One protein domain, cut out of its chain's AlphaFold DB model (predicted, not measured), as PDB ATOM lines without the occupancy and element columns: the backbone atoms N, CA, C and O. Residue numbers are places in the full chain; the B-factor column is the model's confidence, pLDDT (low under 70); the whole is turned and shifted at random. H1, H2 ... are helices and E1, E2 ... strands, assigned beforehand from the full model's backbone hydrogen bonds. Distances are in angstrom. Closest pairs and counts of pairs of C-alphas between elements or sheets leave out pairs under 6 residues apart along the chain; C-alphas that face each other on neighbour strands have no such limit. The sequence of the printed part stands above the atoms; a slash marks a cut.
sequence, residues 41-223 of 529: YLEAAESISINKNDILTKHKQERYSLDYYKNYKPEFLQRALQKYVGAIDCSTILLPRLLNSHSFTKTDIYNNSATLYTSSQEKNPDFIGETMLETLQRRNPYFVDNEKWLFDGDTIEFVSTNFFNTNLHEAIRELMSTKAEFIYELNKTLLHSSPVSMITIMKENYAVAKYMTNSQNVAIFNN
ATOM      1  N   TYR A  41     208.107 140.851 138.278       96.69
ATOM      2  CA  TYR A  41     208.496 141.281 139.615       96.69
ATOM      3  C   TYR A  41     209.339 140.188 140.284       96.69
ATOM      4  O   TYR A  41     209.235 139.004 139.944       96.69
ATOM      5  N   LEU A  42     210.152 140.572 141.267       96.75
ATOM      6  CA  LEU A  42     210.726 139.610 142.211       96.75
ATOM      7  C   LEU A  42     209.868 139.557 143.468       96.75
ATOM      8  O   LEU A  42     209.066 140.450 143.734       96.75
ATOM      9  N   GLU A  43     210.064 138.521 144.263       95.38
ATOM     10  CA  GLU A  43     209.295 138.243 145.467       95.38
ATOM     11  C   GLU A  43     210.251 137.881 146.601       95.38
ATOM     12  O   GLU A  43     211.136 137.045 146.427       95.38
ATOM     13  N   ALA A  44     210.094 138.515 147.762       93.38
ATOM     14  CA  ALA A  44     210.790 138.087 148.969       93.38
ATOM     15  C   ALA A  44     210.124 136.825 149.541       93.38
ATOM     16  O   ALA A  44     208.899 136.712 149.550       93.38
ATOM     17  N   ALA A  45     210.922 135.893 150.060       90.50
ATOM     18  CA  ALA A  45     210.444 134.625 150.607       90.50
ATOM     19  C   ALA A  45     209.493 134.816 151.797       90.50
ATOM     20  O   ALA A  45     208.585 134.010 152.004       90.50
ATOM     21  N   GLU A  46     209.693 135.881 152.573       88.69
ATOM     22  CA  GLU A  46     208.792 136.261 153.656       88.69
ATOM     23  C   GLU A  46     207.578 137.024 153.124       88.69
ATOM     24  O   GLU A  46     207.685 138.118 152.562       88.69
ATOM     25  N   SER A  47     206.402 136.460 153.381       90.81
ATOM     26  CA  SER A  47     205.127 137.137 153.188       90.81
ATOM     27  C   SER A  47     204.823 138.105 154.334       90.81
ATOM     28  O   SER A  47     205.360 138.009 155.439       90.81
ATOM     29  N   ILE A  48     203.937 139.065 154.072       91.81
ATOM     30  CA  ILE A  48     203.519 140.070 155.048       91.81
ATOM     31  C   ILE A  48     202.118 139.730 155.539       91.81
ATOM     32  O   ILE A  48     201.161 139.742 154.765       91.81
ATOM     33  N   SER A  49     201.997 139.492 156.844       94.69
ATOM     34  CA  SER A  49     200.704 139.363 157.513       94.69
ATOM     35  C   SER A  49     200.023 140.728 157.646       94.69
ATOM     36  O   SER A  49     200.617 141.682 158.154       94.69
ATOM     37  N   ILE A  50     198.779 140.833 157.181       95.50
ATOM     38  CA  ILE A  50     197.945 142.036 157.307       95.50
ATOM     39  C   ILE A  50     196.544 141.677 157.787       95.50
ATOM     40  O   ILE A  50     196.087 140.551 157.602       95.50
ATOM     41  N   ASN A  51     195.823 142.654 158.339       96.44
ATOM     42  CA  ASN A  51     194.381 142.517 158.523       96.44
ATOM     43  C   ASN A  51     193.699 142.523 157.147       96.44
ATOM     44  O   ASN A  51     194.001 143.388 156.326       96.44
ATOM     45  N   LYS A  52     192.753 141.617 156.885       95.38
ATOM     46  CA  LYS A  52     192.076 141.567 155.575       95.38
ATOM     47  C   LYS A  52     191.378 142.883 155.191       95.38
ATOM     48  O   LYS A  52     191.320 143.225 154.013       95.38
ATOM     49  N   ASN A  53     190.911 143.667 156.168       96.25
ATOM     50  CA  ASN A  53     190.276 144.968 155.932       96.25
ATOM     51  C   ASN A  53     191.269 146.050 155.477       96.25
ATOM     52  O   ASN A  53     190.848 147.089 154.959       96.25
ATOM     53  N   ASP A  54     192.578 145.819 155.607       95.94
ATOM     54  CA  ASP A  54     193.591 146.714 155.041       95.94
ATOM     55  C   ASP A  54     193.515 146.736 153.504       95.94
ATOM     56  O   ASP A  54     193.843 147.751 152.901       95.94
ATOM     57  N   ILE A  55     192.994 145.688 152.851       94.69
ATOM     58  CA  ILE A  55     192.717 145.710 151.403       94.69
ATOM     59  C   ILE A  55     191.695 146.805 151.052       94.69
ATOM     60  O   ILE A  55     191.802 147.465 150.019       94.69
ATOM     61  N   LEU A  56     190.706 147.027 151.922       94.31
ATOM     62  CA  LEU A  56     189.660 148.029 151.704       94.31
ATOM     63  C   LEU A  56     190.109 149.435 152.089       94.31
ATOM     64  O   LEU A  56     189.654 150.398 151.484       94.31
ATOM     65  N   THR A  57     190.959 149.555 153.108       94.12
ATOM     66  CA  THR A  57     191.246 150.844 153.761       94.12
ATOM     67  C   THR A  57     192.642 151.389 153.476       94.12
ATOM     68  O   THR A  57     192.861 152.590 153.610       94.12
ATOM     69  N   LYS A  58     193.582 150.536 153.055       94.00
ATOM     70  CA  LYS A  58     194.979 150.890 152.767       94.00
ATOM     71  C   LYS A  58     195.363 150.602 151.320       94.00
ATOM     72  O   LYS A  58     196.522 150.301 151.041       94.00
ATOM     73  N   HIS A  59     194.418 150.665 150.387       89.38
ATOM     74  CA  HIS A  59     194.754 150.580 148.971       89.38
ATOM     75  C   HIS A  59     195.358 151.901 148.482       89.38
ATOM     76  O   HIS A  59     194.816 152.979 148.728       89.38
ATOM     77  N   LYS A  60     196.499 151.835 147.795       89.75
ATOM     78  CA  LYS A  60     197.149 153.012 147.206       89.75
ATOM     79  C   LYS A  60     198.039 152.592 146.049       89.75
ATOM     80  O   LYS A  60     198.576 151.488 146.068       89.75
ATOM     81  N   GLN A  61     198.244 153.490 145.084       89.81
ATOM     82  CA  GLN A  61     199.255 153.282 144.050       89.81
ATOM     83  C   GLN A  61     200.606 152.900 144.670       89.81
ATOM     84  O   GLN A  61     200.974 153.406 145.739       89.81
ATOM     85  N   GLU A  62     201.349 152.033 143.986       90.06
ATOM     86  CA  GLU A  62     202.781 151.887 144.234       90.06
ATOM     87  C   GLU A  62     203.435 153.278 144.102       90.06
ATOM     88  O   GLU A  62     202.993 154.128 143.329       90.06
ATOM     89  N   ARG A  63     204.416 153.568 144.957       88.62
ATOM     90  CA  ARG A  63     204.967 154.906 145.161       88.62
ATOM     91  C   ARG A  63     205.525 155.535 143.880       88.62
ATOM     92  O   ARG A  63     205.399 156.749 143.714       88.62
ATOM     93  N   TYR A  64     206.168 154.739 143.038       90.94
ATOM     94  CA  TYR A  64     206.883 155.175 141.842       90.94
ATOM     95  C   TYR A  64     206.240 154.682 140.539       90.94
ATOM     96  O   TYR A  64     206.627 155.146 139.467       90.94
ATOM     97  N   SER A  65     205.238 153.806 140.627       90.38
ATOM     98  CA  SER A  65     204.434 153.345 139.496       90.38
ATOM     99  C   SER A  65     203.217 154.225 139.206       90.38
ATOM    100  O   SER A  65     202.890 155.193 139.899       90.38
ATOM    101  N   LEU A  66     202.506 153.848 138.143       88.50
ATOM    102  CA  LEU A  66     201.203 154.401 137.809       88.50
ATOM    103  C   LEU A  66     200.135 154.017 138.837       88.50
ATOM    104  O   LEU A  66     200.173 152.965 139.474       88.50
ATOM    105  N   ASP A  67     199.110 154.862 138.925       91.88
ATOM    106  CA  ASP A  67     197.924 154.572 139.719       91.88
ATOM    107  C   ASP A  67     197.010 153.570 139.005       91.88
ATOM    108  O   ASP A  67     196.091 153.948 138.272       91.88
ATOM    109  N   TYR A  68     197.270 152.278 139.204       92.06
ATOM    110  CA  TYR A  68     196.480 151.213 138.589       92.06
ATOM    111  C   TYR A  68     195.019 151.183 139.060       92.06
ATOM    112  O   TYR A  68     194.163 150.695 138.323       92.06
ATOM    113  N   TYR A  69     194.687 151.783 140.210       93.25
ATOM    114  CA  TYR A  69     193.297 151.915 140.665       93.25
ATOM    115  C   TYR A  69     192.460 152.782 139.721       93.25
ATOM    116  O   TYR A  69     191.270 152.527 139.546       93.25
ATOM    117  N   LYS A  70     193.079 153.754 139.037       93.88
ATOM    118  CA  LYS A  70     192.394 154.621 138.060       93.88
ATOM    119  C   LYS A  70     191.986 153.907 136.775       93.88
ATOM    120  O   LYS A  70     191.242 154.483 135.986       93.88
ATOM    121  N   ASN A  71     192.445 152.675 136.556       93.38
ATOM    122  CA  ASN A  71     192.001 151.875 135.415       93.38
ATOM    123  C   ASN A  71     190.602 151.274 135.637       93.38
ATOM    124  O   ASN A  71     190.023 150.734 134.697       93.38
ATOM    125  N   TYR A  72     190.050 151.363 136.850       95.19
ATOM    126  CA  TYR A  72     188.763 150.778 137.208       95.19
ATOM    127  C   TYR A  72     187.704 151.842 137.469       95.19
ATOM    128  O   TYR A  72     187.984 152.927 137.979       95.19
ATOM    129  N   LYS A  73     186.453 151.492 137.176       95.62
ATOM    130  CA  LYS A  73     185.288 152.251 137.616       95.62
ATOM    131  C   LYS A  73     185.112 152.058 139.130       95.62
ATOM    132  O   LYS A  73     185.013 150.903 139.569       95.62
ATOM    133  N   PRO A  74     185.082 153.137 139.937       94.38
ATOM    134  CA  PRO A  74     185.118 153.038 141.397       94.38
ATOM    135  C   PRO A  74     184.040 152.127 141.991       94.38
ATOM    136  O   PRO A  74     184.323 151.342 142.893       94.38
ATOM    137  N   GLU A  75     182.821 152.175 141.458       94.44
ATOM    138  CA  GLU A  75     181.690 151.397 141.953       94.44
ATOM    139  C   GLU A  75     181.858 149.888 141.729       94.44
ATOM    140  O   GLU A  75     181.467 149.097 142.589       94.44
ATOM    141  N   PHE A  76     182.458 149.478 140.607       95.50
ATOM    142  CA  PHE A  76     182.747 148.070 140.325       95.50
ATOM    143  C   PHE A  76     183.850 147.556 141.239       95.50
ATOM    144  O   PHE A  76     183.687 146.522 141.886       95.50
ATOM    145  N   LEU A  77     184.947 148.311 141.333       95.19
ATOM    146  CA  LEU A  77     186.083 147.925 142.158       95.19
ATOM    147  C   LEU A  77     185.709 147.851 143.638       95.19
ATOM    148  O   LEU A  77     186.067 146.886 144.305       95.19
ATOM    149  N   GLN A  78     184.936 148.812 144.148       95.56
ATOM    150  CA  GLN A  78     184.508 148.808 145.544       95.56
ATOM    151  C   GLN A  78     183.661 147.572 145.882       95.56
ATOM    152  O   GLN A  78     183.939 146.907 146.882       95.56
ATOM    153  N   ARG A  79     182.665 147.227 145.051       96.56
ATOM    154  CA  ARG A  79     181.845 146.018 145.260       96.56
ATOM    155  C   ARG A  79     182.684 144.747 145.180       96.56
ATOM    156  O   ARG A  79     182.529 143.860 146.020       96.56
ATOM    157  N   ALA A  80     183.587 144.669 144.205       96.50
ATOM    158  CA  ALA A  80     184.465 143.522 144.035       96.50
ATOM    159  C   ALA A  80     185.397 143.322 145.235       96.50
ATOM    160  O   ALA A  80     185.467 142.220 145.772       96.50
ATOM    161  N   LEU A  81     186.052 144.387 145.708       95.75
ATOM    162  CA  LEU A  81     186.930 144.343 146.875       95.75
ATOM    163  C   LEU A  81     186.165 143.950 148.144       95.75
ATOM    164  O   LEU A  81     186.651 143.129 148.919       95.75
ATOM    165  N   GLN A  82     184.958 144.486 148.353       96.69
ATOM    166  CA  GLN A  82     184.110 144.107 149.489       96.69
ATOM    167  C   GLN A  82     183.778 142.613 149.479       96.69
ATOM    168  O   GLN A  82     183.895 141.954 150.510       96.69
ATOM    169  N   LYS A  83     183.408 142.063 148.317       97.19
ATOM    170  CA  LYS A  83     183.137 140.628 148.161       97.19
ATOM    171  C   LYS A  83     184.397 139.778 148.324       97.19
ATOM    172  O   LYS A  83     184.341 138.773 149.021       97.19
ATOM    173  N   TYR A  84     185.519 140.205 147.744       95.38
ATOM    174  CA  TYR A  84     186.820 139.551 147.892       95.38
ATOM    175  C   TYR A  84     187.210 139.435 149.371       95.38
ATOM    176  O   TYR A  84     187.480 138.346 149.861       95.38
ATOM    177  N   VAL A  85     187.148 140.541 150.119       95.38
ATOM    178  CA  VAL A  85     187.455 140.567 151.561       95.38
ATOM    179  C   VAL A  85     186.418 139.802 152.388       95.38
ATOM    180  O   VAL A  85     186.761 139.162 153.385       95.38
ATOM    181  N   GLY A  86     185.148 139.836 151.979       95.81
ATOM    182  CA  GLY A  86     184.070 139.069 152.600       95.81
ATOM    183  C   GLY A  86     184.251 137.555 152.473       95.81
ATOM    184  O   GLY A  86     183.917 136.841 153.411       95.81
ATOM    185  N   ALA A  87     184.825 137.084 151.363       95.12
ATOM    186  CA  ALA A  87     185.083 135.668 151.097       95.12
ATOM    187  C   ALA A  87     186.318 135.105 151.825       95.12
ATOM    188  O   ALA A  87     186.546 133.899 151.797       95.12
ATOM    189  N   ILE A  88     187.132 135.954 152.458       94.12
ATOM    190  CA  ILE A  88     188.277 135.509 153.255       94.12
ATOM    191  C   ILE A  88     187.799 135.210 154.678       94.12
ATOM    192  O   ILE A  88     187.444 136.126 155.420       94.12
ATOM    193  N   ASP A  89     187.851 133.945 155.089       91.81
ATOM    194  CA  ASP A  89     187.379 133.516 156.414       91.81
ATOM    195  C   ASP A  89     188.257 134.029 157.569       91.81
ATOM    196  O   ASP A  89     187.777 134.298 158.672       91.81
ATOM    197  N   CYS A  90     189.555 134.215 157.327       92.38
ATOM    198  CA  CYS A  90     190.503 134.654 158.346       92.38
ATOM    199  C   CYS A  90     190.505 136.181 158.525       92.38
ATOM    200  O   CYS A  90     190.360 136.948 157.577       92.38
ATOM    201  N   SER A  91     190.739 136.653 159.754       93.25
ATOM    202  CA  SER A  91     190.914 138.089 160.038       93.25
ATOM    203  C   SER A  91     192.241 138.644 159.510       93.25
ATOM    204  O   SER A  91     192.364 139.852 159.285       93.25
ATOM    205  N   THR A  92     193.219 137.763 159.296       95.56
ATOM    206  CA  THR A  92     194.537 138.083 158.751       95.56
ATOM    207  C   THR A  92     194.832 137.247 157.516       95.56
ATOM    208  O   THR A  92     194.349 136.122 157.391       95.56
ATOM    209  N   ILE A  93     195.614 137.818 156.604       94.75
ATOM    210  CA  ILE A  93     196.070 137.168 155.376       94.75
ATOM    211  C   ILE A  93     197.548 137.444 155.148       94.75
ATOM    212  O   ILE A  93     198.074 138.464 155.595       94.75
ATOM    213  N   LEU A  94     198.194 136.545 154.413       94.38
ATOM    214  CA  LEU A  94     199.570 136.698 153.971       94.38
ATOM    215  C   LEU A  94     199.577 137.265 152.553       94.38
ATOM    216  O   LEU A  94     199.023 136.653 151.644       94.38
ATOM    217  N   LEU A  95     200.201 138.425 152.371       95.00
ATOM    218  CA  LEU A  95     200.444 139.005 151.052       95.00
ATOM    219  C   LEU A  95     201.898 138.798 150.617       95.00
ATOM    220  O   LEU A  95     202.793 138.844 151.468       95.00
ATOM    221  N   PRO A  96     202.161 138.636 149.310       95.12
ATOM    222  CA  PRO A  96     203.522 138.648 148.794       95.12
ATOM    223  C   PRO A  96     204.156 140.025 149.006       95.12
ATOM    224  O   PRO A  96     203.488 141.068 148.933       95.12
ATOM    225  N   ARG A  97     205.469 140.021 149.229       94.19
ATOM    226  CA  ARG A  97     206.289 141.229 149.238       94.19
ATOM    227  C   ARG A  97     207.065 141.305 147.930       94.19
ATOM    228  O   ARG A  97     208.070 140.619 147.765       94.19
ATOM    229  N   LEU A  98     206.585 142.133 147.009       95.44
ATOM    230  CA  LEU A  98     207.160 142.273 145.678       95.44
ATOM    231  C   LEU A  98     208.275 143.321 145.637       95.44
ATOM    232  O   LEU A  98     208.222 144.359 146.307       95.44
ATOM    233  N   LEU A  99     209.270 143.041 144.801       94.88
ATOM    234  CA  LEU A  99     210.321 143.960 144.404       94.88
ATOM    235  C   LEU A  99     210.146 144.269 142.925       94.88
ATOM    236  O   LEU A  99     210.056 143.381 142.077       94.88
ATOM    237  N   ASN A 100     210.113 145.557 142.642       95.19
ATOM    238  CA  ASN A 100     209.970 146.125 141.315       95.19
ATOM    239  C   ASN A 100     211.274 146.848 140.935       95.19
ATOM    240  O   ASN A 100     212.173 147.000 141.766       95.19
ATOM    241  N   SER A 101     211.379 147.350 139.710       95.56
ATOM    242  CA  SER A 101     212.548 148.123 139.252       95.56
ATOM    243  C   SER A 101     212.883 149.327 140.141       95.56
ATOM    244  O   SER A 101     214.051 149.680 140.341       95.56
ATOM    245  N   HIS A 102     211.871 149.939 140.753       95.25
ATOM    246  CA  HIS A 102     212.058 151.065 141.670       95.25
ATOM    247  C   HIS A 102     212.704 150.650 142.995       95.25
ATOM    248  O   HIS A 102     213.432 151.443 143.584       95.25
ATOM    249  N   SER A 103     212.532 149.401 143.431       94.94
ATOM    250  CA  SER A 103     213.213 148.860 144.620       94.94
ATOM    251  C   SER A 103     214.736 148.806 144.430       94.94
ATOM    252  O   SER A 103     215.503 148.915 145.381       94.94
ATOM    253  N   PHE A 104     215.202 148.697 143.186       95.38
ATOM    254  CA  PHE A 104     216.629 148.718 142.870       95.38
ATOM    255  C   PHE A 104     217.156 150.139 142.680       95.38
ATOM    256  O   PHE A 104     218.265 150.456 143.104       95.38
ATOM    257  N   THR A 105     216.358 151.000 142.048       94.69
ATOM    258  CA  THR A 105     216.816 152.300 141.533       94.69
ATOM    259  C   THR A 105     216.407 153.505 142.383       94.69
ATOM    260  O   THR A 105     216.865 154.618 142.118       94.69
ATOM    261  N   LYS A 106     215.520 153.329 143.374       95.00
ATOM    262  CA  LYS A 106     214.971 154.419 144.210       95.00
ATOM    263  C   LYS A 106     215.122 154.198 145.711       95.00
ATOM    264  O   LYS A 106     214.920 155.150 146.470       95.00
ATOM    265  N   THR A 107     215.462 152.987 146.142       94.38
ATOM    266  CA  THR A 107     215.700 152.655 147.553       94.38
ATOM    267  C   THR A 107     217.105 152.127 147.769       94.38
ATOM    268  O   THR A 107     217.723 151.626 146.832       94.38
ATOM    269  N   ASP A 108     217.607 152.235 148.995       94.69
ATOM    270  CA  ASP A 108     218.836 151.569 149.419       94.69
ATOM    271  C   ASP A 108     218.594 150.098 149.804       94.69
ATOM    272  O   ASP A 108     217.474 149.579 149.730       94.69
ATOM    273  N   ILE A 109     219.654 149.408 150.233       92.44
ATOM    274  CA  ILE A 109     219.589 148.004 150.670       92.44
ATOM    275  C   ILE A 109     218.765 147.781 151.949       92.44
ATOM    276  O   ILE A 109     218.418 146.636 152.240       92.44
ATOM    277  N   TYR A 110     218.441 148.842 152.697       91.31
ATOM    278  CA  TYR A 110     217.586 148.820 153.888       91.31
ATOM    279  C   TYR A 110     216.137 149.200 153.574       91.31
ATOM    280  O   TYR A 110     215.315 149.280 154.486       91.31
ATOM    281  N   ASN A 111     215.807 149.357 152.286       90.06
ATOM    282  CA  ASN A 111     214.493 149.748 151.793       90.06
ATOM    283  C   ASN A 111     214.087 151.186 152.160       90.06
ATOM    284  O   ASN A 111     212.902 151.529 152.133       90.06
ATOM    285  N   ASN A 112     215.052 152.050 152.473       92.94
ATOM    286  CA  ASN A 112     214.793 153.471 152.631       92.94
ATOM    287  C   ASN A 112     214.820 154.116 151.249       92.94
ATOM    288  O   ASN A 112     215.765 153.964 150.480       92.94
ATOM    289  N   SER A 113     213.752 154.820 150.893       93.44
ATOM    290  CA  SER A 113     213.709 155.575 149.641       93.44
ATOM    291  C   SER A 113     214.593 156.808 149.710       93.44
ATOM    292  O   SER A 113     214.647 157.431 150.762       93.44
ATOM    293  N   ALA A 114     215.176 157.229 148.585       91.75
ATOM    294  CA  ALA A 114     216.027 158.423 148.520       91.75
ATOM    295  C   ALA A 114     215.319 159.726 148.942       91.75
ATOM    296  O   ALA A 114     215.959 160.689 149.370       91.75
ATOM    297  N   THR A 115     213.992 159.765 148.824       89.31
ATOM    298  CA  THR A 115     213.158 160.923 149.163       89.31
ATOM    299  C   THR A 115     212.061 160.550 150.152       89.31
ATOM    300  O   THR A 115     211.731 159.369 150.313       89.31
ATOM    301  N   LEU A 116     211.454 161.536 150.811       84.94
ATOM    302  CA  LEU A 116     210.285 161.320 151.666       84.94
ATOM    303  C   LEU A 116     209.020 161.052 150.844       84.94
ATOM    304  O   LEU A 116     208.886 161.472 149.697       84.94
ATOM    305  N   TYR A 117     208.064 160.331 151.430       79.06
ATOM    306  CA  TYR A 117     206.810 160.007 150.739       79.06
ATOM    307  C   TYR A 117     205.965 161.264 150.449       79.06
ATOM    308  O   TYR A 117     205.261 161.328 149.444       79.06
ATOM    309  N   THR A 118     206.039 162.271 151.319       75.56
ATOM    310  CA  THR A 118     205.292 163.537 151.229       75.56
ATOM    311  C   THR A 118     205.828 164.495 150.167       75.56
ATOM    312  O   THR A 118     205.099 165.386 149.740       75.56
ATOM    313  N   SER A 119     207.081 164.331 149.736       72.44
ATOM    314  CA  SER A 119     207.744 165.230 148.792       72.44
ATOM    315  C   SER A 119     208.818 164.498 147.995       72.44
ATOM    316  O   SER A 119     209.753 163.933 148.555       72.44
ATOM    317  N   SER A 120     208.741 164.571 146.666       69.94
ATOM    318  CA  SER A 120     209.756 163.999 145.773       69.94
ATOM    319  C   SER A 120     211.081 164.769 145.764       69.94
ATOM    320  O   SER A 120     212.031 164.306 145.139       69.94
ATOM    321  N   GLN A 121     211.158 165.926 146.426       75.31
ATOM    322  CA  GLN A 121     212.360 166.765 146.480       75.31
ATOM    323  C   GLN A 121     213.075 166.689 147.832       75.31
ATOM    324  O   GLN A 121     214.274 166.953 147.914       75.31
ATOM    325  N   GLU A 122     212.355 166.328 148.891       86.94
ATOM    326  CA  GLU A 122     212.913 166.247 150.234       86.94
ATOM    327  C   GLU A 122     213.644 164.919 150.418       86.94
ATOM    328  O   GLU A 122     213.071 163.848 150.199       86.94
ATOM    329  N   LYS A 123     214.925 164.983 150.793       90.31
ATOM    330  CA  LYS A 123     215.750 163.792 151.018       90.31
ATOM    331  C   LYS A 123     215.268 163.045 152.254       90.31
ATOM    332  O   LYS A 123     214.944 163.657 153.266       90.31
ATOM    333  N   ASN A 124     215.269 161.721 152.177       91.69
ATOM    334  CA  ASN A 124     215.032 160.892 153.347       91.69
ATOM    335  C   ASN A 124     216.326 160.798 154.178       91.69
ATOM    336  O   ASN A 124     217.324 160.318 153.636       91.69
ATOM    337  N   PRO A 125     216.346 161.225 155.453       93.50
ATOM    338  CA  PRO A 125     217.537 161.118 156.296       93.50
ATOM    339  C   PRO A 125     217.975 159.668 156.550       93.50
ATOM    340  O   PRO A 125     219.153 159.443 156.808       93.50
ATOM    341  N   ASP A 126     217.062 158.699 156.432       94.19
ATOM    342  CA  ASP A 126     217.363 157.275 156.638       94.19
ATOM    343  C   ASP A 126     217.977 156.605 155.396       94.19
ATOM    344  O   ASP A 126     218.436 155.465 155.464       94.19
ATOM    345  N   PHE A 127     217.982 157.286 154.243       95.31
ATOM    346  CA  PHE A 127     218.623 156.780 153.032       95.31
ATOM    347  C   PHE A 127     220.144 156.874 153.159       95.31
ATOM    348  O   PHE A 127     220.692 157.963 153.333       95.31
ATOM    349  N   ILE A 128     220.846 155.753 152.994       94.62
ATOM    350  CA  ILE A 128     222.301 155.675 153.232       94.62
ATOM    351  C   ILE A 128     223.166 156.388 152.177       94.62
ATOM    352  O   ILE A 128     224.392 156.375 152.271       94.62
ATOM    353  N   GLY A 129     222.549 157.005 151.167       94.81
ATOM    354  CA  GLY A 129     223.229 157.790 150.135       94.81
ATOM    355  C   GLY A 129     223.553 157.034 148.844       94.81
ATOM    356  O   GLY A 129     223.923 157.686 147.872       94.81
ATOM    357  N   GLU A 130     223.363 155.713 148.802       95.56
ATOM    358  CA  GLU A 130     223.457 154.882 147.593       95.56
ATOM    359  C   GLU A 130     222.222 153.978 147.464       95.56
ATOM    360  O   GLU A 130     221.677 153.480 148.450       95.56
ATOM    361  N   THR A 131     221.758 153.774 146.236       96.25
ATOM    362  CA  THR A 131     220.665 152.855 145.909       96.25
ATOM    363  C   THR A 131     221.108 151.398 146.043       96.25
ATOM    364  O   THR A 131     222.299 151.066 146.077       96.25
ATOM    365  N   MET A 132     220.135 150.486 146.091       95.25
ATOM    366  CA  MET A 132     220.391 149.052 146.070       95.25
ATOM    367  C   MET A 132     221.180 148.666 144.815       95.25
ATOM    368  O   MET A 132     222.149 147.924 144.932       95.25
ATOM    369  N   LEU A 133     220.835 149.204 143.639       95.31
ATOM    370  CA  LEU A 133     221.572 148.935 142.404       95.31
ATOM    371  C   LEU A 133     223.029 149.407 142.479       95.31
ATOM    372  O   LEU A 133     223.920 148.634 142.144       95.31
ATOM    373  N   GLU A 134     223.285 150.626 142.957       96.19
ATOM    374  CA  GLU A 134     224.654 151.142 143.120       96.19
ATOM    375  C   GLU A 134     225.461 150.270 144.092       96.19
ATOM    376  O   GLU A 134     226.615 149.925 143.828       96.19
ATOM    377  N   THR A 135     224.825 149.809 145.173       95.12
ATOM    378  CA  THR A 135     225.442 148.867 146.113       95.12
ATOM    379  C   THR A 135     225.775 147.532 145.442       95.12
ATOM    380  O   THR A 135     226.868 146.995 145.641       95.12
ATOM    381  N   LEU A 136     224.848 146.983 144.651       95.06
ATOM    382  CA  LEU A 136     225.038 145.730 143.919       95.06
ATOM    383  C   LEU A 136     226.174 145.855 142.900       95.06
ATOM    384  O   LEU A 136     227.068 145.016 142.894       95.06
ATOM    385  N   GLN A 137     226.196 146.934 142.116       95.62
ATOM    386  CA  GLN A 137     227.246 147.239 141.139       95.62
ATOM    387  C   GLN A 137     228.625 147.364 141.788       95.62
ATOM    388  O   GLN A 137     229.613 146.842 141.275       95.62
ATOM    389  N   ARG A 138     228.691 148.013 142.953       94.88
ATOM    390  CA  ARG A 138     229.931 148.180 143.714       94.88
ATOM    391  C   ARG A 138     230.460 146.865 144.286       94.88
ATOM    392  O   ARG A 138     231.669 146.717 144.449       94.88
ATOM    393  N   ARG A 139     229.574 145.933 144.653       94.75
ATOM    394  CA  ARG A 139     229.938 144.682 145.343       94.75
ATOM    395  C   ARG A 139     230.052 143.477 144.419       94.75
ATOM    396  O   ARG A 139     230.714 142.511 144.789       94.75
ATOM    397  N   ASN A 140     229.407 143.509 143.260       94.12
ATOM    398  CA  ASN A 140     229.333 142.369 142.367       94.12
ATOM    399  C   ASN A 140     229.348 142.815 140.892       94.12
ATOM    400  O   ASN A 140     228.395 143.452 140.431       94.12
ATOM    401  N   PRO A 141     230.397 142.445 140.126       93.44
ATOM    402  CA  PRO A 141     230.550 142.868 138.735       93.44
ATOM    403  C   PRO A 141     229.418 142.386 137.818       93.44
ATOM    404  O   PRO A 141     229.213 142.984 136.766       93.44
ATOM    405  N   TYR A 142     228.648 141.366 138.220       94.56
ATOM    406  CA  TYR A 142     227.471 140.898 137.484       94.56
ATOM    407  C   TYR A 142     226.451 142.017 137.188       94.56
ATOM    408  O   TYR A 142     225.778 141.972 136.159       94.56
ATOM    409  N   PHE A 143     226.344 143.030 138.060       94.75
ATOM    410  CA  PHE A 143     225.337 144.096 137.955       94.75
ATOM    411  C   PHE A 143     225.796 145.359 137.204       94.75
ATOM    412  O   PHE A 143     224.999 146.286 137.052       94.75
ATOM    413  N   VAL A 144     227.058 145.434 136.765       88.75
ATOM    414  CA  VAL A 144     227.623 146.655 136.154       88.75
ATOM    415  C   VAL A 144     227.199 146.820 134.693       88.75
ATOM    416  O   VAL A 144     226.776 147.908 134.324       88.75
ATOM    417  N   ASP A 145     227.238 145.750 133.897       75.56
ATOM    418  CA  ASP A 145     226.798 145.733 132.497       75.56
ATOM    419  C   ASP A 145     226.176 144.372 132.174       75.56
ATOM    420  O   ASP A 145     226.827 143.333 132.316       75.56
ATOM    421  N   ASN A 146     224.921 144.350 131.717       77.75
ATOM    422  CA  ASN A 146     224.283 143.109 131.295       77.75
ATOM    423  C   ASN A 146     223.282 143.339 130.159       77.75
ATOM    424  O   ASN A 146     222.367 144.148 130.259       77.75
ATOM    425  N   GLU A 147     223.440 142.602 129.060       84.44
ATOM    426  CA  GLU A 147     222.539 142.693 127.907       84.44
ATOM    427  C   GLU A 147     221.324 141.755 127.995       84.44
ATOM    428  O   GLU A 147     220.478 141.773 127.092       84.44
ATOM    429  N   LYS A 148     221.272 140.901 129.025       90.81
ATOM    430  CA  LYS A 148     220.268 139.848 129.217       90.81
ATOM    431  C   LYS A 148     219.196 140.221 130.238       90.81
ATOM    432  O   LYS A 148     218.202 139.507 130.347       90.81
ATOM    433  N   TRP A 149     219.377 141.306 130.983       94.38
ATOM    434  CA  TRP A 149     218.331 141.865 131.829       94.38
ATOM    435  C   TRP A 149     218.463 143.381 131.967       94.38
ATOM    436  O   TRP A 149     219.559 143.927 131.860       94.38
ATOM    437  N   LEU A 150     217.344 144.064 132.204       93.38
ATOM    438  CA  LEU A 150     217.305 145.486 132.538       93.38
ATOM    439  C   LEU A 150     216.086 145.829 133.400       93.38
ATOM    440  O   LEU A 150     215.128 145.068 133.498       93.38
ATOM    441  N   PHE A 151     216.122 147.006 134.016       93.06
ATOM    442  CA  PHE A 151     214.972 147.591 134.696       93.06
ATOM    443  C   PHE A 151     214.113 148.347 133.669       93.06
ATOM    444  O   PHE A 151     214.574 149.359 133.134       93.06
ATOM    445  N   ASP A 152     212.896 147.870 133.381       88.12
ATOM    446  CA  ASP A 152     211.963 148.506 132.437       88.12
ATOM    447  C   ASP A 152     210.660 148.918 133.138       88.12
ATOM    448  O   ASP A 152     209.861 148.092 133.572       88.12
ATOM    449  N   GLY A 153     210.452 150.226 133.293       88.25
ATOM    450  CA  GLY A 153     209.303 150.755 134.027       88.25
ATOM    451  C   GLY A 153     209.225 150.203 135.456       88.25
ATOM    452  O   GLY A 153     210.074 150.518 136.290       88.25
ATOM    453  N   ASP A 154     208.193 149.404 135.731       90.81
ATOM    454  CA  ASP A 154     207.959 148.774 137.033       90.81
ATOM    455  C   ASP A 154     208.618 147.389 137.150       90.81
ATOM    456  O   ASP A 154     208.881 146.909 138.246       90.81
ATOM    457  N   THR A 155     208.940 146.730 136.047       95.06
ATOM    458  CA  THR A 155     209.340 145.318 136.018       95.06
ATOM    459  C   THR A 155     210.822 145.163 135.712       95.06
ATOM    460  O   THR A 155     211.473 146.064 135.183       95.06
ATOM    461  N   ILE A 156     211.375 144.005 136.054       96.94
ATOM    462  CA  ILE A 156     212.686 143.583 135.562       96.94
ATOM    463  C   ILE A 156     212.440 142.767 134.300       96.94
ATOM    464  O   ILE A 156     211.738 141.755 134.339       96.94
ATOM    465  N   GLU A 157     212.998 143.223 133.187       96.75
ATOM    466  CA  GLU A 157     212.917 142.559 131.892       96.75
ATOM    467  C   GLU A 157     214.119 141.624 131.740       96.75
ATOM    468  O   GLU A 157     215.262 142.071 131.789       96.75
ATOM    469  N   PHE A 158     213.868 140.331 131.541       97.19
ATOM    470  CA  PHE A 158     214.862 139.330 131.155       97.19
ATOM    471  C   PHE A 158     214.724 139.018 129.667       97.19
ATOM    472  O   PHE A 158     213.614 138.817 129.181       97.19
ATOM    473  N   VAL A 159     215.836 138.930 128.941       94.75
ATOM    474  CA  VAL A 159     215.838 138.806 127.479       94.75
ATOM    475  C   VAL A 159     216.758 137.674 127.036       94.75
ATOM    476  O   VAL A 159     217.929 137.637 127.411       94.75
ATOM    477  N   SER A 160     216.259 136.777 126.182       93.56
ATOM    478  CA  SER A 160     217.120 135.844 125.444       93.56
ATOM    479  C   SER A 160     217.849 136.588 124.323       93.56
ATOM    480  O   SER A 160     217.219 137.271 123.512       93.56
ATOM    481  N   THR A 161     219.163 136.443 124.240       89.50
ATOM    482  CA  THR A 161     220.009 137.187 123.301       89.50
ATOM    483  C   THR A 161     220.450 136.360 122.099       89.50
ATOM    484  O   THR A 161     220.743 136.933 121.045       89.50
ATOM    485  N   ASN A 162     220.417 135.026 122.194       88.12
ATOM    486  CA  ASN A 162     220.755 134.120 121.099       88.12
ATOM    487  C   ASN A 162     219.591 133.987 120.109       88.12
ATOM    488  O   ASN A 162     218.970 132.939 120.002       88.12
ATOM    489  N   PHE A 163     219.288 135.064 119.382       88.19
ATOM    490  CA  PHE A 163     218.144 135.121 118.468       88.19
ATOM    491  C   PHE A 163     218.381 134.396 117.132       88.19
ATOM    492  O   PHE A 163     217.461 133.806 116.576       88.19
ATOM    493  N   PHE A 164     219.602 134.448 116.589       91.31
ATOM    494  CA  PHE A 164     219.902 133.999 115.223       91.31
ATOM    495  C   PHE A 164     219.928 132.472 115.083       91.31
ATOM    496  O   PHE A 164     220.767 131.818 115.695       91.31
ATOM    497  N   ASN A 165     219.063 131.925 114.224       93.06
ATOM    498  CA  ASN A 165     218.922 130.495 113.923       93.06
ATOM    499  C   ASN A 165     218.850 129.595 115.168       93.06
ATOM    500  O   ASN A 165     219.301 128.450 115.145       93.06
ATOM    501  N   THR A 166     218.286 130.120 116.253       92.62
ATOM    502  CA  THR A 166     218.108 129.387 117.507       92.62
ATOM    503  C   THR A 166     216.911 128.443 117.433       92.62
ATOM    504  O   THR A 166     216.061 128.559 116.541       92.62
ATOM    505  N   ASN A 167     216.831 127.520 118.386       93.62
ATOM    506  CA  ASN A 167     215.649 126.693 118.614       93.62
ATOM    507  C   ASN A 167     214.922 127.120 119.901       93.62
ATOM    508  O   ASN A 167     215.487 127.790 120.768       93.62
ATOM    509  N   LEU A 168     213.648 126.736 120.022       94.88
ATOM    510  CA  LEU A 168     212.793 127.145 121.140       94.88
ATOM    511  C   LEU A 168     213.381 126.716 122.490       94.88
ATOM    512  O   LEU A 168     213.365 127.472 123.461       94.88
ATOM    513  N   HIS A 169     213.946 125.509 122.536       92.50
ATOM    514  CA  HIS A 169     214.569 124.984 123.737       92.50
ATOM    515  C   HIS A 169     215.755 125.857 124.175       92.50
ATOM    516  O   HIS A 169     215.896 126.155 125.363       92.50
ATOM    517  N   GLU A 170     216.643 126.239 123.263       93.62
ATOM    518  CA  GLU A 170     217.800 127.081 123.570       93.62
ATOM    519  C   GLU A 170     217.380 128.466 124.054       93.62
ATOM    520  O   GLU A 170     217.913 128.925 125.064       93.62
ATOM    521  N   ALA A 171     216.379 129.081 123.416       94.62
ATOM    522  CA  ALA A 171     215.845 130.376 123.835       94.62
ATOM    523  C   ALA A 171     215.272 130.333 125.265       94.62
ATOM    524  O   ALA A 171     215.597 131.187 126.096       94.62
ATOM    525  N   ILE A 172     214.475 129.307 125.594       95.75
ATOM    526  CA  ILE A 172     213.924 129.128 126.947       95.75
ATOM    527  C   ILE A 172     215.039 128.818 127.953       95.75
ATOM    528  O   ILE A 172     215.083 129.419 129.026       95.75
ATOM    529  N   ARG A 173     215.973 127.917 127.618       94.56
ATOM    530  CA  ARG A 173     217.101 127.563 128.496       94.56
ATOM    531  C   ARG A 173     217.956 128.790 128.813       94.56
ATOM    532  O   ARG A 173     218.331 128.973 129.969       94.56
ATOM    533  N   GLU A 174     218.254 129.628 127.819       95.19
ATOM    534  CA  GLU A 174     219.004 130.875 128.001       95.19
ATOM    535  C   GLU A 174     218.281 131.822 128.967       95.19
ATOM    536  O   GLU A 174     218.890 132.306 129.927       95.19
ATOM    537  N   LEU A 175     216.981 132.048 128.755       96.12
ATOM    538  CA  LEU A 175     216.169 132.915 129.607       96.12
ATOM    539  C   LEU A 175     216.149 132.416 131.059       96.12
ATOM    540  O   LEU A 175     216.390 133.185 131.990       96.12
ATOM    541  N   MET A 176     215.893 131.122 131.260       95.38
ATOM    542  CA  MET A 176     215.801 130.521 132.594       95.38
ATOM    543  C   MET A 176     217.150 130.524 133.316       95.38
ATOM    544  O   MET A 176     217.202 130.838 134.504       95.38
ATOM    545  N   SER A 177     218.243 130.260 132.595       95.62
ATOM    546  CA  SER A 177     219.600 130.335 133.151       95.62
ATOM    547  C   SER A 177     219.943 131.761 133.584       95.62
ATOM    548  O   SER A 177     220.464 131.959 134.675       95.62
ATOM    549  N   THR A 178     219.576 132.761 132.775       95.88
ATOM    550  CA  THR A 178     219.790 134.183 133.094       95.88
ATOM    551  C   THR A 178     219.028 134.599 134.351       95.88
ATOM    552  O   THR A 178     219.589 135.252 135.229       95.88
ATOM    553  N   LYS A 179     217.757 134.198 134.477       96.88
ATOM    554  CA  LYS A 179     216.967 134.454 135.690       96.88
ATOM    555  C   LYS A 179     217.590 133.797 136.919       96.88
ATOM    556  O   LYS A 179     217.688 134.434 137.964       96.88
ATOM    557  N   ALA A 180     218.010 132.537 136.803       96.19
ATOM    558  CA  ALA A 180     218.627 131.805 137.905       96.19
ATOM    559  C   ALA A 180     219.948 132.452 138.351       96.19
ATOM    560  O   ALA A 180     220.154 132.646 139.547       96.19
ATOM    561  N   GLU A 181     220.802 132.847 137.404       96.56
ATOM    562  CA  GLU A 181     222.060 133.552 137.674       96.56
ATOM    563  C   GLU A 181     221.810 134.911 138.343       96.56
ATOM    564  O   GLU A 181     222.423 135.211 139.367       96.56
ATOM    565  N   PHE A 182     220.839 135.688 137.845       97.00
ATOM    566  CA  PHE A 182     220.442 136.959 138.455       97.00
ATOM    567  C   PHE A 182     220.013 136.786 139.912       97.00
ATOM    568  O   PHE A 182     220.491 137.502 140.790       97.00
ATOM    569  N   ILE A 183     219.127 135.824 140.184       96.75
ATOM    570  CA  ILE A 183     218.639 135.540 141.536       96.75
ATOM    571  C   ILE A 183     219.772 135.047 142.442       96.75
ATOM    572  O   ILE A 183     219.850 135.460 143.602       96.75
ATOM    573  N   TYR A 184     220.657 134.190 141.933       95.88
ATOM    574  CA  TYR A 184     221.809 133.698 142.680       95.88
ATOM    575  C   TYR A 184     222.749 134.841 143.076       95.88
ATOM    576  O   TYR A 184     223.027 135.019 144.264       95.88
ATOM    577  N   GLU A 185     223.186 135.654 142.112       95.69
ATOM    578  CA  GLU A 185     224.104 136.765 142.367       95.69
ATOM    579  C   GLU A 185     223.454 137.849 143.240       95.69
ATOM    580  O   GLU A 185     224.121 138.405 144.116       95.69
ATOM    581  N   LEU A 186     222.148 138.096 143.097       95.38
ATOM    582  CA  LEU A 186     221.403 139.016 143.960       95.38
ATOM    583  C   LEU A 186     221.423 138.557 145.421       95.38
ATOM    584  O   LEU A 186     221.887 139.289 146.295       95.38
ATOM    585  N   ASN A 187     220.967 137.332 145.689       94.50
ATOM    586  CA  ASN A 187     220.905 136.796 147.050       94.50
ATOM    587  C   ASN A 187     222.294 136.676 147.683       94.50
ATOM    588  O   ASN A 187     222.475 137.032 148.843       94.50
ATOM    589  N   LYS A 188     223.289 136.229 146.910       92.62
ATOM    590  CA  LYS A 188     224.687 136.139 147.347       92.62
ATOM    591  C   LYS A 188     225.258 137.501 147.743       92.62
ATOM    592  O   LYS A 188     225.973 137.588 148.735       92.62
ATOM    593  N   THR A 189     224.937 138.559 146.998       92.56
ATOM    594  CA  THR A 189     225.457 139.914 147.261       92.56
ATOM    595  C   THR A 189     224.766 140.585 148.447       92.56
ATOM    596  O   THR A 189     225.402 141.331 149.194       92.56
ATOM    597  N   LEU A 190     223.466 140.328 148.628       90.00
ATOM    598  CA  LEU A 190     222.678 140.885 149.730       90.00
ATOM    599  C   LEU A 190     222.815 140.092 151.040       90.00
ATOM    600  O   LEU A 190     222.442 140.607 152.099       90.00
ATOM    601  N   LEU A 191     223.397 138.889 150.990       78.81
ATOM    602  CA  LEU A 191     223.632 138.032 152.148       78.81
ATOM    603  C   LEU A 191     224.301 138.824 153.289       78.81
ATOM    604  O   LEU A 191     225.294 139.523 153.086       78.81
ATOM    605  N   HIS A 192     223.725 138.742 154.491       68.38
ATOM    606  CA  HIS A 192     224.176 139.418 155.722       68.38
ATOM    607  C   HIS A 192     224.127 140.957 155.746       68.38
ATOM    608  O   HIS A 192     224.527 141.543 156.749       68.38
ATOM    609  N   SER A 193     223.649 141.627 154.693       71.25
ATOM    610  CA  SER A 193     223.692 143.099 154.612       71.25
ATOM    611  C   SER A 193     222.353 143.779 154.341       71.25
ATOM    612  O   SER A 193     222.250 144.988 154.533       71.25
ATOM    613  N   SER A 194     221.326 143.019 153.961       70.69
ATOM    614  CA  SER A 194     219.964 143.515 153.776       70.69
ATOM    615  C   SER A 194     218.994 142.808 154.733       70.69
ATOM    616  O   SER A 194     219.159 141.615 154.983       70.69
ATOM    617  N   PRO A 195     217.964 143.503 155.256       74.25
ATOM    618  CA  PRO A 195     216.880 142.879 156.014       74.25
ATOM    619  C   PRO A 195     215.905 142.094 155.121       74.25
ATOM    620  O   PRO A 195     214.905 141.580 155.616       74.25
ATOM    621  N   VAL A 196     216.124 142.058 153.804       70.56
ATOM    622  CA  VAL A 196     215.272 141.319 152.871       70.56
ATOM    623  C   VAL A 196     215.639 139.839 152.930       70.56
ATOM    624  O   VAL A 196     216.805 139.469 152.801       70.56
ATOM    625  N   SER A 197     214.627 138.997 153.138       78.88
ATOM    626  CA  SER A 197     214.742 137.541 153.049       78.88
ATOM    627  C   SER A 197     215.110 137.093 151.631       78.88
ATOM    628  O   SER A 197     215.204 137.903 150.712       78.88
ATOM    629  N   MET A 198     215.341 135.794 151.440       90.62
ATOM    630  CA  MET A 198     215.697 135.240 150.131       90.62
ATOM    631  C   MET A 198     214.729 135.714 149.035       90.62
ATOM    632  O   MET A 198     213.518 135.619 149.196       90.62
ATOM    633  N   ILE A 199     215.257 136.222 147.927       94.31
ATOM    634  CA  ILE A 199     214.480 136.775 146.813       94.31
ATOM    635  C   ILE A 199     214.352 135.718 145.713       94.31
ATOM    636  O   ILE A 199     215.337 135.067 145.368       94.31
ATOM    637  N   THR A 200     213.167 135.567 145.128       95.69
ATOM    638  CA  THR A 200     212.892 134.703 143.967       95.69
ATOM    639  C   THR A 200     212.181 135.483 142.860       95.69
ATOM    640  O   THR A 200     211.785 136.628 143.052       95.69
ATOM    641  N   ILE A 201     211.988 134.875 141.685       96.12
ATOM    642  CA  ILE A 201     211.019 135.388 140.701       96.12
ATOM    643  C   ILE A 201     209.605 135.259 141.296       96.12
ATOM    644  O   ILE A 201     209.359 134.309 142.046       96.12
ATOM    645  N   MET A 202     208.699 136.193 140.980       94.75
ATOM    646  CA  MET A 202     207.288 136.114 141.384       94.75
ATOM    647  C   MET A 202     206.670 134.754 141.034       94.75
ATOM    648  O   MET A 202     206.876 134.231 139.933       94.75
ATOM    649  N   LYS A 203     205.901 134.188 141.966       93.44
ATOM    650  CA  LYS A 203     205.310 132.852 141.794       93.44
ATOM    651  C   LYS A 203     203.983 132.860 141.048       93.44
ATOM    652  O   LYS A 203     203.602 131.838 140.501       93.44
ATOM    653  N   GLU A 204     203.280 133.984 141.016       92.81
ATOM    654  CA  GLU A 204     201.991 134.118 140.335       92.81
ATOM    655  C   GLU A 204     201.659 135.578 140.031       92.81
ATOM    656  O   GLU A 204     202.276 136.498 140.567       92.81
ATOM    657  N   ASN A 205     200.667 135.799 139.168       93.38
ATOM    658  CA  ASN A 205     200.105 137.126 138.929       93.38
ATOM    659  C   ASN A 205     199.145 137.491 140.073       93.38
ATOM    660  O   ASN A 205     197.956 137.174 140.037       93.38
ATOM    661  N   TYR A 206     199.677 138.136 141.110       92.50
ATOM    662  CA  TYR A 206     198.952 138.404 142.349       92.50
ATOM    663  C   TYR A 206     197.845 139.457 142.217       92.50
ATOM    664  O   TYR A 206     198.076 140.582 141.764       92.50
ATOM    665  N   ALA A 207     196.670 139.144 142.769       90.31
ATOM    666  CA  ALA A 207     195.549 140.078 142.903       90.31
ATOM    667  C   ALA A 207     195.907 141.341 143.677       90.31
ATOM    668  O   ALA A 207     195.656 142.462 143.231       90.31
ATOM    669  N   VAL A 208     196.506 141.133 144.842       93.81
ATOM    670  CA  VAL A 208     196.925 142.170 145.768       93.81
ATOM    671  C   VAL A 208     198.322 141.843 146.266       93.81
ATOM    672  O   VAL A 208     198.641 140.687 146.540       93.81
ATOM    673  N   ALA A 209     199.156 142.865 146.389       95.06
ATOM    674  CA  ALA A 209     200.528 142.721 146.847       95.06
ATOM    675  C   ALA A 209     200.963 143.941 147.651       95.06
ATOM    676  O   ALA A 209     200.344 145.009 147.592       95.06
ATOM    677  N   LYS A 210     202.061 143.787 148.389       94.69
ATOM    678  CA  LYS A 210     202.799 144.911 148.960       94.69
ATOM    679  C   LYS A 210     204.137 145.031 148.262       94.69
ATOM    680  O   LYS A 210     204.854 144.045 148.130       94.69
ATOM    681  N   TYR A 211     204.498 146.244 147.871       93.94
ATOM    682  CA  TYR A 211     205.815 146.516 147.306       93.94
ATOM    683  C   TYR A 211     206.789 146.932 148.397       93.94
ATOM    684  O   TYR A 211     206.405 147.579 149.373       93.94
ATOM    685  N   MET A 212     208.066 146.608 148.219       89.81
ATOM    686  CA  MET A 212     209.131 147.088 149.100       89.81
ATOM    687  C   MET A 212     209.114 148.619 149.238       89.81
ATOM    688  O   MET A 212     209.036 149.143 150.350       89.81
ATOM    689  N   THR A 213     209.015 149.323 148.117       90.25
ATOM    690  CA  THR A 213     208.900 150.785 148.010       90.25
ATOM    691  C   THR A 213     207.591 151.374 148.563       90.25
ATOM    692  O   THR A 213     207.468 152.596 148.682       90.25
ATOM    693  N   ASN A 214     206.614 150.534 148.929       88.69
ATOM    694  CA  ASN A 214     205.316 150.941 149.469       88.69
ATOM    695  C   ASN A 214     204.748 149.920 150.480       88.69
ATOM    696  O   ASN A 214     203.644 149.401 150.325       88.69
ATOM    697  N   SER A 215     205.503 149.630 151.541       86.69
ATOM    698  CA  SER A 215     205.191 148.545 152.490       86.69
ATOM    699  C   SER A 215     203.917 148.749 153.330       86.69
ATOM    700  O   SER A 215     203.379 147.795 153.907       86.69
ATOM    701  N   GLN A 216     203.414 149.982 153.413       89.31
ATOM    702  CA  GLN A 216     202.248 150.328 154.233       89.31
ATOM    703  C   GLN A 216     200.915 150.147 153.508       89.31
ATOM    704  O   GLN A 216     199.892 149.971 154.168       89.31
ATOM    705  N   ASN A 217     200.923 150.137 152.175       93.19
ATOM    706  CA  ASN A 217     199.709 150.082 151.370       93.19
ATOM    707  C   ASN A 217     199.636 148.785 150.565       93.19
ATOM    708  O   ASN A 217     200.644 148.129 150.313       93.19
ATOM    709  N   VAL A 218     198.420 148.424 150.179       94.38
ATOM    710  CA  VAL A 218     198.122 147.325 149.266       94.38
ATOM    711  C   VAL A 218     198.020 147.898 147.854       94.38
ATOM    712  O   VAL A 218     197.399 148.942 147.663       94.38
ATOM    713  N   ALA A 219     198.632 147.217 146.889       93.69
ATOM    714  CA  ALA A 219     198.583 147.542 145.467       93.69
ATOM    715  C   ALA A 219     197.946 146.394 144.665       93.69
ATOM    716  O   ALA A 219     197.931 145.245 145.115       93.69
ATOM    717  N   ILE A 220     197.440 146.706 143.471       92.75
ATOM    718  CA  ILE A 220     196.806 145.770 142.522       92.75
ATOM    719  C   ILE A 220     197.514 145.818 141.163       92.75
ATOM    720  O   ILE A 220     198.368 146.677 140.950       92.75
ATOM    721  N   PHE A 221     197.085 144.959 140.230       88.25
ATOM    722  CA  PHE A 221     197.590 144.911 138.849       88.25
ATOM    723  C   PHE A 221     199.056 144.446 138.774       88.25
ATOM    724  O   PHE A 221     199.891 145.001 138.061       88.25
ATOM    725  N   ASN A 222     199.386 143.414 139.550       86.88
ATOM    726  CA  ASN A 222     200.758 142.951 139.763       86.88
ATOM    727  C   ASN A 222     201.159 141.858 138.757       86.88
ATOM    728  O   ASN A 222     201.755 140.848 139.124       86.88
ATOM    729  N   ASN A 223     200.794 142.046 137.489       90.12
ATOM    730  CA  ASN A 223     200.996 141.062 136.431       90.12
ATOM    731  C   ASN A 223     202.312 141.326 135.696       90.12
ATOM    732  O   ASN A 223     202.555 142.466 135.278       90.12
TER     733      ASN A 223
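What this domain is: This is residues 41 to 223 of the 529 residues of an uncharacterized protein of viral metagenome (UniProt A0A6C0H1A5). One half of the model is a strongly twisted sheet of five strands, E6 E1 E2 E7 E8, with the short helices H1 and H2 beside it and H3 beyond H1. In the other half the long helix H6 packs on the edge strand E6 and on the small hairpin E4 and E5, with H5 touching its residues 186 to 190 and H4 next to H5; E3 lies off to one side, and residues 164 to 169 stick out. The printed part has 183 residues, with six named helices and eight named strands in the order E1 H1 H2 H3 E2 H4 E3 H5 E4 E5 H6 E6 E7 E8, and its class is mixed, helices and strands. The five-strand sheet is mixed, with E2 and E7 parallel, and the sheet of E4 and E5 is antiparallel. The whole is compact, with a radius of gyration of the C-alphas of 18.0 A and spans of 50 by 45 by 28 A.

How they stand to each other: Start at E1, residues 42 to 51, an inner strand that bends by 82 degrees at residue 45. Beside it you find E2, residues 92 to 99, antiparallel at 150 degrees, with N 44 and O 97 2.9 A apart, within hydrogen-bond range. On the other side of E1 is the edge strand E6, residues 199 to 201, antiparallel, with N 43 and O 200 at 2.8 A. E7, residues 206 to 211, is parallel to E2, with N 98 and O 210 at 2.8 A. It forms a hairpin with the edge strand E8, residues 214 to 222, where N 219 and O 209 are 2.9 A apart; E8 bends by 108 degrees at residue 217. Look next at H1, residues 54 to 57, on this sheet at a height over the sheet of 7.3 A; its closest C-alphas to E8 are Ile 55 and Val 218, 6.0 A. H3, residues 74 to 86, is not on the sheet but touches H1 with residues 81 to 85 alone, closest at the C-alphas of Leu 56 and Leu 81, 6.7 A. H2, residues 68 to 71, only grazes the sheet. H4, residues 101 to 105, only just on the sheet with 5 pairs of C-alphas within 10 A, only grazes it too. H4 touches H5, residues 132 to 139, at the C-alphas of Phe 104 and Met 132, 5.0 A. H5 touches H6, residues 168 to 190, about perpendicular at 84 degrees, closest at the C-alphas of Leu 136 and Thr 189, 6.7 A; H6 touches H5 with residues 186 to 190 alone. H6 only grazes the five-strand sheet, with residues 179 to 190; its closest C-alphas to E6 are Ile 183 and Thr 200, 6.3 A. E4, residues 149 to 152, and E5, residues 155 to 159, form a hairpin with N 157 and O 150 at 2.8 A; the closest C-alphas of E5 and H6 are Val 159 and Leu 175, 6.3 A. E3, residues 119 to 123, pairs with no named strand. In H3, H4, H5 and H6 every O i to N i+4 pair is within hydrogen-bond range; H1 and H2 are too short for such a pair.

Where its parts are: Find C-alpha 42 at (210.726, 139.610, 142.211); from there E1 runs 23.3 A to C-alpha 51. E2 measures 22.1 A, H3 17.9 A and E8 13.4 A. H6, the longest helix, runs 33.2 A from C-alpha 168 at (212.793, 127.145, 121.140). E8 ends at C-alpha 222, at (200.758, 142.951, 139.763).

The domain as a whole: The C-alphas farthest apart, Ser 91 and Asn 165, are 54.5 A apart. The printed part has no cut, and the long link is H4 to E3, residues 106 to 118. The mean pLDDT of the printed part is 92.0; look for values under 70 at residues 120 and 192.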